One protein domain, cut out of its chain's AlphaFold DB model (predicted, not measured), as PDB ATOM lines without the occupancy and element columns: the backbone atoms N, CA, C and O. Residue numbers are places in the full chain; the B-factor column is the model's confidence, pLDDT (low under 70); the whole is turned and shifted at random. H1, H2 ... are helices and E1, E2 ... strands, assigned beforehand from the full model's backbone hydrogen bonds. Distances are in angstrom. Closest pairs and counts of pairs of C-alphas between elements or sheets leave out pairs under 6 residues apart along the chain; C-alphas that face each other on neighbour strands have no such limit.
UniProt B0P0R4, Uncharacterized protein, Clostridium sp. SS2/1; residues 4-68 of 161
ATOM      1  N   LYS A   4      -4.727   0.078  29.544       49.31
ATOM      2  CA  LYS A   4      -3.824   1.152  29.998       49.31
ATOM      3  C   LYS A   4      -4.222   1.729  31.361       49.31
ATOM      4  O   LYS A   4      -3.342   1.933  32.192       49.31
ATOM      5  N   GLU A   5      -5.509   1.954  31.607       43.09
ATOM      6  CA  GLU A   5      -6.023   2.548  32.852       43.09
ATOM      7  C   GLU A   5      -5.870   1.588  34.039       43.09
ATOM      8  O   GLU A   5      -5.396   1.975  35.107       43.09
ATOM      9  N   VAL A   6      -6.159   0.300  33.821       51.56
ATOM     10  CA  VAL A   6      -5.991  -0.758  34.834       51.56
ATOM     11  C   VAL A   6      -4.512  -0.961  35.198       51.56
ATOM     12  O   VAL A   6      -4.173  -1.143  36.370       51.56
ATOM     13  N   SER A   7      -3.612  -0.878  34.210       56.62
ATOM     14  CA  SER A   7      -2.160  -0.945  34.426       56.62
ATOM     15  C   SER A   7      -1.647   0.244  35.245       56.62
ATOM     16  O   SER A   7      -0.806   0.055  36.124       56.62
ATOM     17  N   ASN A   8      -2.162   1.454  35.002       60.62
ATOM     18  CA  ASN A   8      -1.772   2.654  35.748       60.62
ATOM     19  C   ASN A   8      -2.219   2.579  37.217       60.62
ATOM     20  O   ASN A   8      -1.433   2.858  38.120       60.62
ATOM     21  N   GLY A   9      -3.449   2.116  37.468       65.88
ATOM     22  CA  GLY A   9      -3.977   1.947  38.824       65.88
ATOM     23  C   GLY A   9      -3.191   0.930  39.660       65.88
ATOM     24  O   GLY A   9      -2.857   1.205  40.812       65.88
ATOM     25  N   ARG A  10      -2.833  -0.228  39.083       71.25
ATOM     26  CA  ARG A  10      -2.003  -1.240  39.770       71.25
ATOM     27  C   ARG A  10      -0.589  -0.741  40.054       71.25
ATOM     28  O   ARG A  10      -0.077  -0.961  41.145       71.25
ATOM     29  N   THR A  11       0.015  -0.030  39.105       73.00
ATOM     30  CA  THR A  11       1.380   0.489  39.262       73.00
ATOM     31  C   THR A  11       1.462   1.545  40.366       73.00
ATOM     32  O   THR A  11       2.385   1.517  41.177       73.00
ATOM     33  N   ASN A  12       0.446   2.406  40.479       76.94
ATOM     34  CA  ASN A  12       0.349   3.369  41.576       76.94
ATOM     35  C   ASN A  12       0.182   2.694  42.944       76.94
ATOM     36  O   ASN A  12       0.758   3.167  43.918       76.94
ATOM     37  N   LYS A  13      -0.560   1.580  43.027       84.12
ATOM     38  CA  LYS A  13      -0.674   0.800  44.273       84.12
ATOM     39  C   LYS A  13       0.667   0.200  44.695       84.12
ATOM     40  O   LYS A  13       1.031   0.322  45.857       84.12
ATOM     41  N   ILE A  14       1.408  -0.393  43.755       84.00
ATOM     42  CA  ILE A  14       2.737  -0.969  44.020       84.00
ATOM     43  C   ILE A  14       3.713   0.120  44.471       84.00
ATOM     44  O   ILE A  14       4.397  -0.051  45.471       84.00
ATOM     45  N   SER A  15       3.738   1.257  43.770       81.00
ATOM     46  CA  SER A  15       4.594   2.388  44.134       81.00
ATOM     47  C   SER A  15       4.285   2.885  45.550       81.00
ATOM     48  O   SER A  15       5.188   2.957  46.378       81.00
ATOM     49  N   LYS A  16       3.003   3.120  45.873       85.94
ATOM     50  CA  LYS A  16       2.579   3.516  47.227       85.94
ATOM     51  C   LYS A  16       2.989   2.501  48.290       85.94
ATOM     52  O   LYS A  16       3.503   2.900  49.321       85.94
ATOM     53  N   PHE A  17       2.804   1.208  48.030       89.75
ATOM     54  CA  PHE A  17       3.223   0.162  48.961       89.75
ATOM     55  C   PHE A  17       4.732   0.217  49.246       89.75
ATOM     56  O   PHE A  17       5.126   0.192  50.403       89.75
ATOM     57  N   ILE A  18       5.567   0.358  48.210       86.69
ATOM     58  CA  ILE A  18       7.028   0.444  48.370       86.69
ATOM     59  C   ILE A  18       7.425   1.666  49.209       86.69
ATOM     60  O   ILE A  18       8.268   1.541  50.092       86.69
ATOM     61  N   TYR A  19       6.828   2.834  48.946       86.25
ATOM     62  CA  TYR A  19       7.134   4.043  49.718       86.25
ATOM     63  C   TYR A  19       6.625   3.962  51.161       86.25
ATOM     64  O   TYR A  19       7.352   4.377  52.052       86.25
ATOM     65  N   ASN A  20       5.464   3.349  51.410       90.75
ATOM     66  CA  ASN A  20       4.987   3.114  52.776       90.75
ATOM     67  C   ASN A  20       5.951   2.203  53.552       90.75
ATOM     68  O   ASN A  20       6.386   2.565  54.635       90.75
ATOM     69  N   VAL A  21       6.371   1.077  52.958       90.81
ATOM     70  CA  VAL A  21       7.351   0.169  53.585       90.81
ATOM     71  C   VAL A  21       8.685   0.872  53.846       90.81
ATOM     72  O   VAL A  21       9.335   0.593  54.846       90.81
ATOM     73  N   ARG A  22       9.114   1.781  52.960       86.69
ATOM     74  CA  ARG A  22      10.299   2.618  53.199       86.69
ATOM     75  C   ARG A  22      10.100   3.500  54.429       86.69
ATOM     76  O   ARG A  22      10.999   3.557  55.257       86.69
ATOM     77  N   ASP A  23       8.965   4.187  54.507       89.38
ATOM     78  CA  ASP A  23       8.668   5.153  55.569       89.38
ATOM     79  C   ASP A  23       8.505   4.481  56.942       89.38
ATOM     80  O   ASP A  23       8.806   5.098  57.961       89.38
ATOM     81  N   ASP A  24       8.139   3.196  56.967       93.94
ATOM     82  CA  ASP A  24       8.096   2.376  58.182       93.94
ATOM     83  C   ASP A  24       9.497   1.978  58.702       93.94
ATOM     84  O   ASP A  24       9.638   1.560  59.854       93.94
ATOM     85  N   ILE A  25      10.549   2.079  57.877       92.94
ATOM     86  CA  ILE A  25      11.917   1.700  58.255       92.94
ATOM     87  C   ILE A  25      12.673   2.943  58.750       92.94
ATOM     88  O   ILE A  25      12.977   3.841  57.958       92.94
ATOM     89  N   PRO A  26      13.065   2.995  60.036       92.81
ATOM     90  CA  PRO A  26      13.776   4.145  60.573       92.81
ATOM     91  C   PRO A  26      15.134   4.327  59.881       92.81
ATOM     92  O   PRO A  26      15.886   3.371  59.689       92.81
ATOM     93  N   ASN A  27      15.467   5.581  59.557       91.56
ATOM     94  CA  ASN A  27      16.728   6.005  58.929       91.56
ATOM     95  C   ASN A  27      16.970   5.495  57.491       91.56
ATOM     96  O   ASN A  27      18.110   5.514  57.019       91.56
ATOM     97  N   LEU A  28      15.932   5.052  56.773       90.88
ATOM     98  CA  LEU A  28      16.042   4.684  55.360       90.88
ATOM     99  C   LEU A  28      15.620   5.838  54.439       90.88
ATOM    100  O   LEU A  28      14.450   5.996  54.100       90.88
ATOM    101  N   GLU A  29      16.596   6.601  53.946       87.81
ATOM    102  CA  GLU A  29      16.358   7.654  52.952       87.81
ATOM    103  C   GLU A  29      16.741   7.190  51.539       87.81
ATOM    104  O   GLU A  29      17.886   6.818  51.258       87.81
ATOM    105  N   LEU A  30      15.777   7.221  50.613       85.19
ATOM    106  CA  LEU A  30      16.042   6.937  49.204       85.19
ATOM    107  C   LEU A  30      16.583   8.182  48.504       85.19
ATOM    108  O   LEU A  30      16.010   9.264  48.577       85.19
ATOM    109  N   ASN A  31      17.660   8.004  47.745       87.62
ATOM    110  CA  ASN A  31      18.176   9.063  46.892       87.62
ATOM    111  C   ASN A  31      17.315   9.178  45.621       87.62
ATOM    112  O   ASN A  31      17.330   8.285  44.769       87.62
ATOM    113  N   GLU A  32      16.585  10.283  45.499       83.50
ATOM    114  CA  GLU A  32      15.657  10.545  44.393       83.50
ATOM    115  C   GLU A  32      16.349  10.559  43.021       83.50
ATOM    116  O   GLU A  32      15.828   9.981  42.068       83.50
ATOM    117  N   ASP A  33      17.571  11.093  42.931       83.88
ATOM    118  CA  ASP A  33      18.329  11.158  41.671       83.88
ATOM    119  C   ASP A  33      18.724   9.775  41.138       83.88
ATOM    120  O   ASP A  33      18.894   9.573  39.933       83.88
ATOM    121  N   LYS A  34      18.900   8.801  42.038       84.31
ATOM    122  CA  LYS A  34      19.241   7.412  41.694       84.31
ATOM    123  C   LYS A  34      18.010   6.526  41.522       84.31
ATOM    124  O   LYS A  34      18.153   5.406  41.028       84.31
ATOM    125  N   THR A  35      16.836   6.988  41.949       86.69
ATOM    126  CA  THR A  35      15.620   6.175  42.001       86.69
ATOM    127  C   THR A  35      14.823   6.330  40.711       86.69
ATOM    128  O   THR A  35      14.166   7.339  40.465       86.69
ATOM    129  N   GLU A  36      14.837   5.286  39.886       86.31
ATOM    130  CA  GLU A  36      14.097   5.240  38.626       86.31
ATOM    131  C   GLU A  36      12.990   4.181  38.679       86.31
ATOM    132  O   GLU A  36      13.180   3.082  39.202       86.31
ATOM    133  N   HIS A  37      11.828   4.506  38.112       86.25
ATOM    134  CA  HIS A  37      10.669   3.615  38.058       86.25
ATOM    135  C   HIS A  37      10.392   3.215  36.617       86.25
ATOM    136  O   HIS A  37      10.165   4.068  35.750       86.25
ATOM    137  N   PHE A  38      10.356   1.909  36.378       86.38
ATOM    138  CA  PHE A  38      10.150   1.325  35.062       86.38
ATOM    139  C   PHE A  38       9.010   0.314  35.093       86.38
ATOM    140  O   PHE A  38       8.865  -0.463  36.032       86.38
ATOM    141  N   PHE A  39       8.231   0.291  34.021       84.81
ATOM    142  CA  PHE A  39       7.263  -0.747  33.718       84.81
ATOM    143  C   PHE A  39       7.756  -1.540  32.514       84.81
ATOM    144  O   PHE A  39       8.026  -0.967  31.459       84.81
ATOM    145  N   TYR A  40       7.851  -2.856  32.657       85.19
ATOM    146  CA  TYR A  40       8.250  -3.747  31.577       85.19
ATOM    147  C   TYR A  40       7.064  -4.596  31.120       85.19
ATOM    148  O   TYR A  40       6.398  -5.230  31.934       85.19
ATOM    149  N   GLY A  41       6.802  -4.618  29.813       82.81
ATOM    150  CA  GLY A  41       5.777  -5.474  29.223       82.81
ATOM    151  C   GLY A  41       5.929  -5.589  27.708       82.81
ATOM    152  O   GLY A  41       6.251  -4.608  27.040       82.81
ATOM    153  N   ASN A  42       5.697  -6.787  27.164       82.12
ATOM    154  CA  ASN A  42       5.811  -7.099  25.731       82.12
ATOM    155  C   ASN A  42       7.136  -6.619  25.100       82.12
ATOM    156  O   ASN A  42       7.133  -6.017  24.026       82.12
ATOM    157  N   GLY A  43       8.263  -6.813  25.795       82.19
ATOM    158  CA  GLY A  43       9.585  -6.407  25.303       82.19
ATOM    159  C   GLY A  43       9.839  -4.895  25.294       82.19
ATOM    160  O   GLY A  43      10.840  -4.449  24.739       82.19
ATOM    161  N   LYS A  44       8.950  -4.088  25.886       84.31
ATOM    162  CA  LYS A  44       9.079  -2.627  25.946       84.31
ATOM    163  C   LYS A  44       9.198  -2.152  27.385       84.31
ATOM    164  O   LYS A  44       8.415  -2.542  28.251       84.31
ATOM    165  N   ILE A  45      10.158  -1.263  27.609       87.44
ATOM    166  CA  ILE A  45      10.308  -0.532  28.864       87.44
ATOM    167  C   ILE A  45       9.555   0.790  28.733       87.44
ATOM    168  O   ILE A  45       9.794   1.577  27.819       87.44
ATOM    169  N   ARG A  46       8.627   1.035  29.653       82.75
ATOM    170  CA  ARG A  46       7.958   2.320  29.842       82.75
ATOM    171  C   ARG A  46       8.462   2.933  31.130       82.75
ATOM    172  O   ARG A  46       8.333   2.356  32.202       82.75
ATOM    173  N   LYS A  47       9.027   4.120  31.018       82.25
ATOM    174  CA  LYS A  47       9.508   4.890  32.153       82.25
ATOM    175  C   LYS A  47       8.344   5.594  32.851       82.25
ATOM    176  O   LYS A  47       7.457   6.121  32.181       82.25
ATOM    177  N   LEU A  48       8.364   5.599  34.179       79.00
ATOM    178  CA  LEU A  48       7.355   6.239  35.026       79.00
ATOM    179  C   LEU A  48       7.939   7.413  35.821       79.00
ATOM    180  O   LEU A  48       7.278   8.433  35.968       79.00
ATOM    181  N   LYS A  49       9.185   7.287  36.297       75.06
ATOM    182  CA  LYS A  49       9.936   8.320  37.035       75.06
ATOM    183  C   LYS A  49      11.439   8.131  36.781       75.06
ATOM    184  O   LYS A  49      11.881   6.992  36.654       75.06
ATOM    185  N   GLY A  50      12.206   9.220  36.672       75.25
ATOM    186  CA  GLY A  50      13.665   9.197  36.440       75.25
ATOM    187  C   GLY A  50      14.097   9.941  35.173       75.25
ATOM    188  O   GLY A  50      13.313  10.710  34.611       75.25
ATOM    189  N   GLN A  51      15.303   9.674  34.656       71.25
ATOM    190  CA  GLN A  51      15.835  10.303  33.430       71.25
ATOM    191  C   GLN A  51      16.131   9.301  32.299       71.25
ATOM    192  O   GLN A  51      15.825   9.602  31.143       71.25
ATOM    193  N   SER A  52      16.588   8.090  32.607       73.75
ATOM    194  CA  SER A  52      17.008   7.087  31.620       73.75
ATOM    195  C   SER A  52      15.838   6.311  30.998       73.75
ATOM    196  O   SER A  52      14.833   6.055  31.653       73.75
ATOM    197  N   ASN A  53      15.997   5.876  29.741       79.88
ATOM    198  CA  ASN A  53      15.123   4.883  29.085       79.88
ATOM    199  C   ASN A  53      15.673   3.447  29.184       79.88
ATOM    200  O   ASN A  53      15.089   2.510  28.646       79.88
ATOM    201  N   LEU A  54      16.821   3.287  29.838       86.94
ATOM    202  CA  LEU A  54      17.548   2.034  29.976       86.94
ATOM    203  C   LEU A  54      17.620   1.645  31.447       86.94
ATOM    204  O   LEU A  54      18.028   2.459  32.280       86.94
ATOM    205  N   VAL A  55      17.303   0.388  31.744       90.62
ATOM    206  CA  VAL A  55      17.419  -0.164  33.095       90.62
ATOM    207  C   VAL A  55      18.871  -0.559  33.325       90.62
ATOM    208  O   VAL A  55      19.403  -1.436  32.647       90.62
ATOM    209  N   ASN A  56      19.527   0.101  34.278       91.81
ATOM    210  CA  ASN A  56      20.891  -0.225  34.678       91.81
ATOM    211  C   ASN A  56      20.875  -1.036  35.972       91.81
ATOM    212  O   ASN A  56      20.446  -0.527  37.004       91.81
ATOM    213  N   TYR A  57      21.413  -2.252  35.948       91.69
ATOM    214  CA  TYR A  57      21.446  -3.117  37.124       91.69
ATOM    215  C   TYR A  57      22.726  -3.953  37.160       91.69
ATOM    216  O   TYR A  57      23.103  -4.557  36.160       91.69
ATOM    217  N   LEU A  58      23.429  -3.931  38.299       89.81
ATOM    218  CA  LEU A  58      24.637  -4.728  38.580       89.81
ATOM    219  C   LEU A  58      25.684  -4.776  37.444       89.81
ATOM    220  O   LEU A  58      26.294  -5.801  37.168       89.81
ATOM    221  N   GLY A  59      25.916  -3.642  36.775       92.25
ATOM    222  CA  GLY A  59      26.917  -3.531  35.704       92.25
ATOM    223  C   GLY A  59      26.408  -3.871  34.300       92.25
ATOM    224  O   GLY A  59      27.178  -3.756  33.343       92.25
ATOM    225  N   PHE A  60      25.125  -4.191  34.167       95.81
ATOM    226  CA  PHE A  60      24.434  -4.403  32.903       95.81
ATOM    227  C   PHE A  60      23.445  -3.280  32.609       95.81
ATOM    228  O   PHE A  60      23.017  -2.539  33.499       95.81
ATOM    229  N   THR A  61      23.094  -3.177  31.339       95.25
ATOM    230  CA  THR A  61      22.096  -2.259  30.814       95.25
ATOM    231  C   THR A  61      21.119  -3.054  29.961       95.25
ATOM    232  O   THR A  61      21.540  -3.816  29.090       95.25
ATOM    233  N   PHE A  62      19.830  -2.870  30.213       93.50
ATOM    234  CA  PHE A  62      18.743  -3.546  29.519       93.50
ATOM    235  C   PHE A  62      17.820  -2.522  28.860       93.50
ATOM    236  O   PHE A  62      17.424  -1.535  29.484       93.50
ATOM    237  N   ASP A  63      17.492  -2.757  27.591       90.88
ATOM    238  CA  ASP A  63      16.641  -1.875  26.780       90.88
ATOM    239  C   ASP A  63      15.220  -2.422  26.551       90.88
ATOM    240  O   ASP A  63      14.406  -1.781  25.891       90.88
ATOM    241  N   GLY A  64      14.897  -3.581  27.130       89.50
ATOM    242  CA  GLY A  64      13.604  -4.251  26.988       89.50
ATOM    243  C   GLY A  64      13.669  -5.505  26.121       89.50
ATOM    244  O   GLY A  64      12.850  -6.411  26.295       89.50
ATOM    245  N   LYS A  65      14.679  -5.598  25.251       91.69
ATOM    246  CA  LYS A  65      14.903  -6.760  24.386       91.69
ATOM    247  C   LYS A  65      16.294  -7.352  24.565       91.69
ATOM    248  O   LYS A  65      16.435  -8.567  24.640       91.69
ATOM    249  N   SER A  66      17.314  -6.505  24.652       93.94
ATOM    250  CA  SER A  66      18.710  -6.912  24.686       93.94
ATOM    251  C   SER A  66      19.445  -6.448  25.937       93.94
ATOM    252  O   SER A  66      19.182  -5.374  26.488       93.94
ATOM    253  N   VAL A  67      20.390  -7.275  26.382       95.44
ATOM    254  CA  VAL A  67      21.288  -6.973  27.501       95.44
ATOM    255  C   VAL A  67      22.667  -6.598  26.970       95.44
ATOM    256  O   VAL A  67      23.211  -7.224  26.058       95.44
ATOM    257  N   ARG A  68      23.243  -5.556  27.567       96.38
ATOM    258  CA  ARG A  68      24.578  -5.029  27.287       96.38
ATOM    259  C   ARG A  68      25.355  -4.836  28.586       96.38
ATOM    260  O   ARG A  68      24.770  -4.670  29.654       96.38
TER     261      ARG A  68
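AT A GLANCE: This is residues 4 to 68 of the 161 residues of an uncharacterized protein of Clostridium sp. SS2/1 (UniProt B0P0R4). A long helix, H1, slants along one side of a loosely built, flat model; the hairpin of E1 and E2 lies between it and a small three-strand sheet, E3 E4 E5. Residues 23 to 29, of which 23 belongs to H1, stick out where the chain turns back from the helix toward the hairpin. The printed part has 65 residues, with one named helix followed by five named strands; the class is mixed, helices and strands. Both sheets, E1 - E2 and E3 - E4 - E5, are antiparallel. The whole is loose, with a radius of gyration of the C-alphas of 13.6 A and spans of 38 by 32 by 16 A.

IN THESE COORDINATES: H1, residues 4 to 23, begins at C-alpha 4 (-3.824, 1.152, 29.998) and is 28.7 A long. E1, residues 37 to 41, begins at C-alpha 37 (10.669, 3.615, 38.058) and is 13.6 A long; E2, residues 44 to 49, is 15.6 A long. E3 is residues 55 to 57, E4 residues 60 to 62, and E5 residues 66 to 68, ending at C-alpha 68 (24.578, -5.029, 27.287).

HOW THE PARTS SIT: In H1 every O i to N i+4 pair is within hydrogen-bond range. H1 and E1 are near each other, with 6 pairs of C-alphas within 10 A. The hairpin E1 and E2 has N 39 and O 46 at 2.8 A. E2 and E3 are only just apart, closest 8.3 A. E3, E4 and E5 form a meander, each strand the antiparallel neighbour of the one before; N 57 and O 60 are 2.9 A apart, N 61 and O 68 2.8 A. H1 is not on this sheet.

THE WHOLE: The C-alphas farthest apart, of Pro 26 and Ser 66, are 37.9 A apart. The printed part has no cut. The link from H1 to E1 is long, 13 residues; the other links are tight. Residues 4 to 9 have pLDDT under 70.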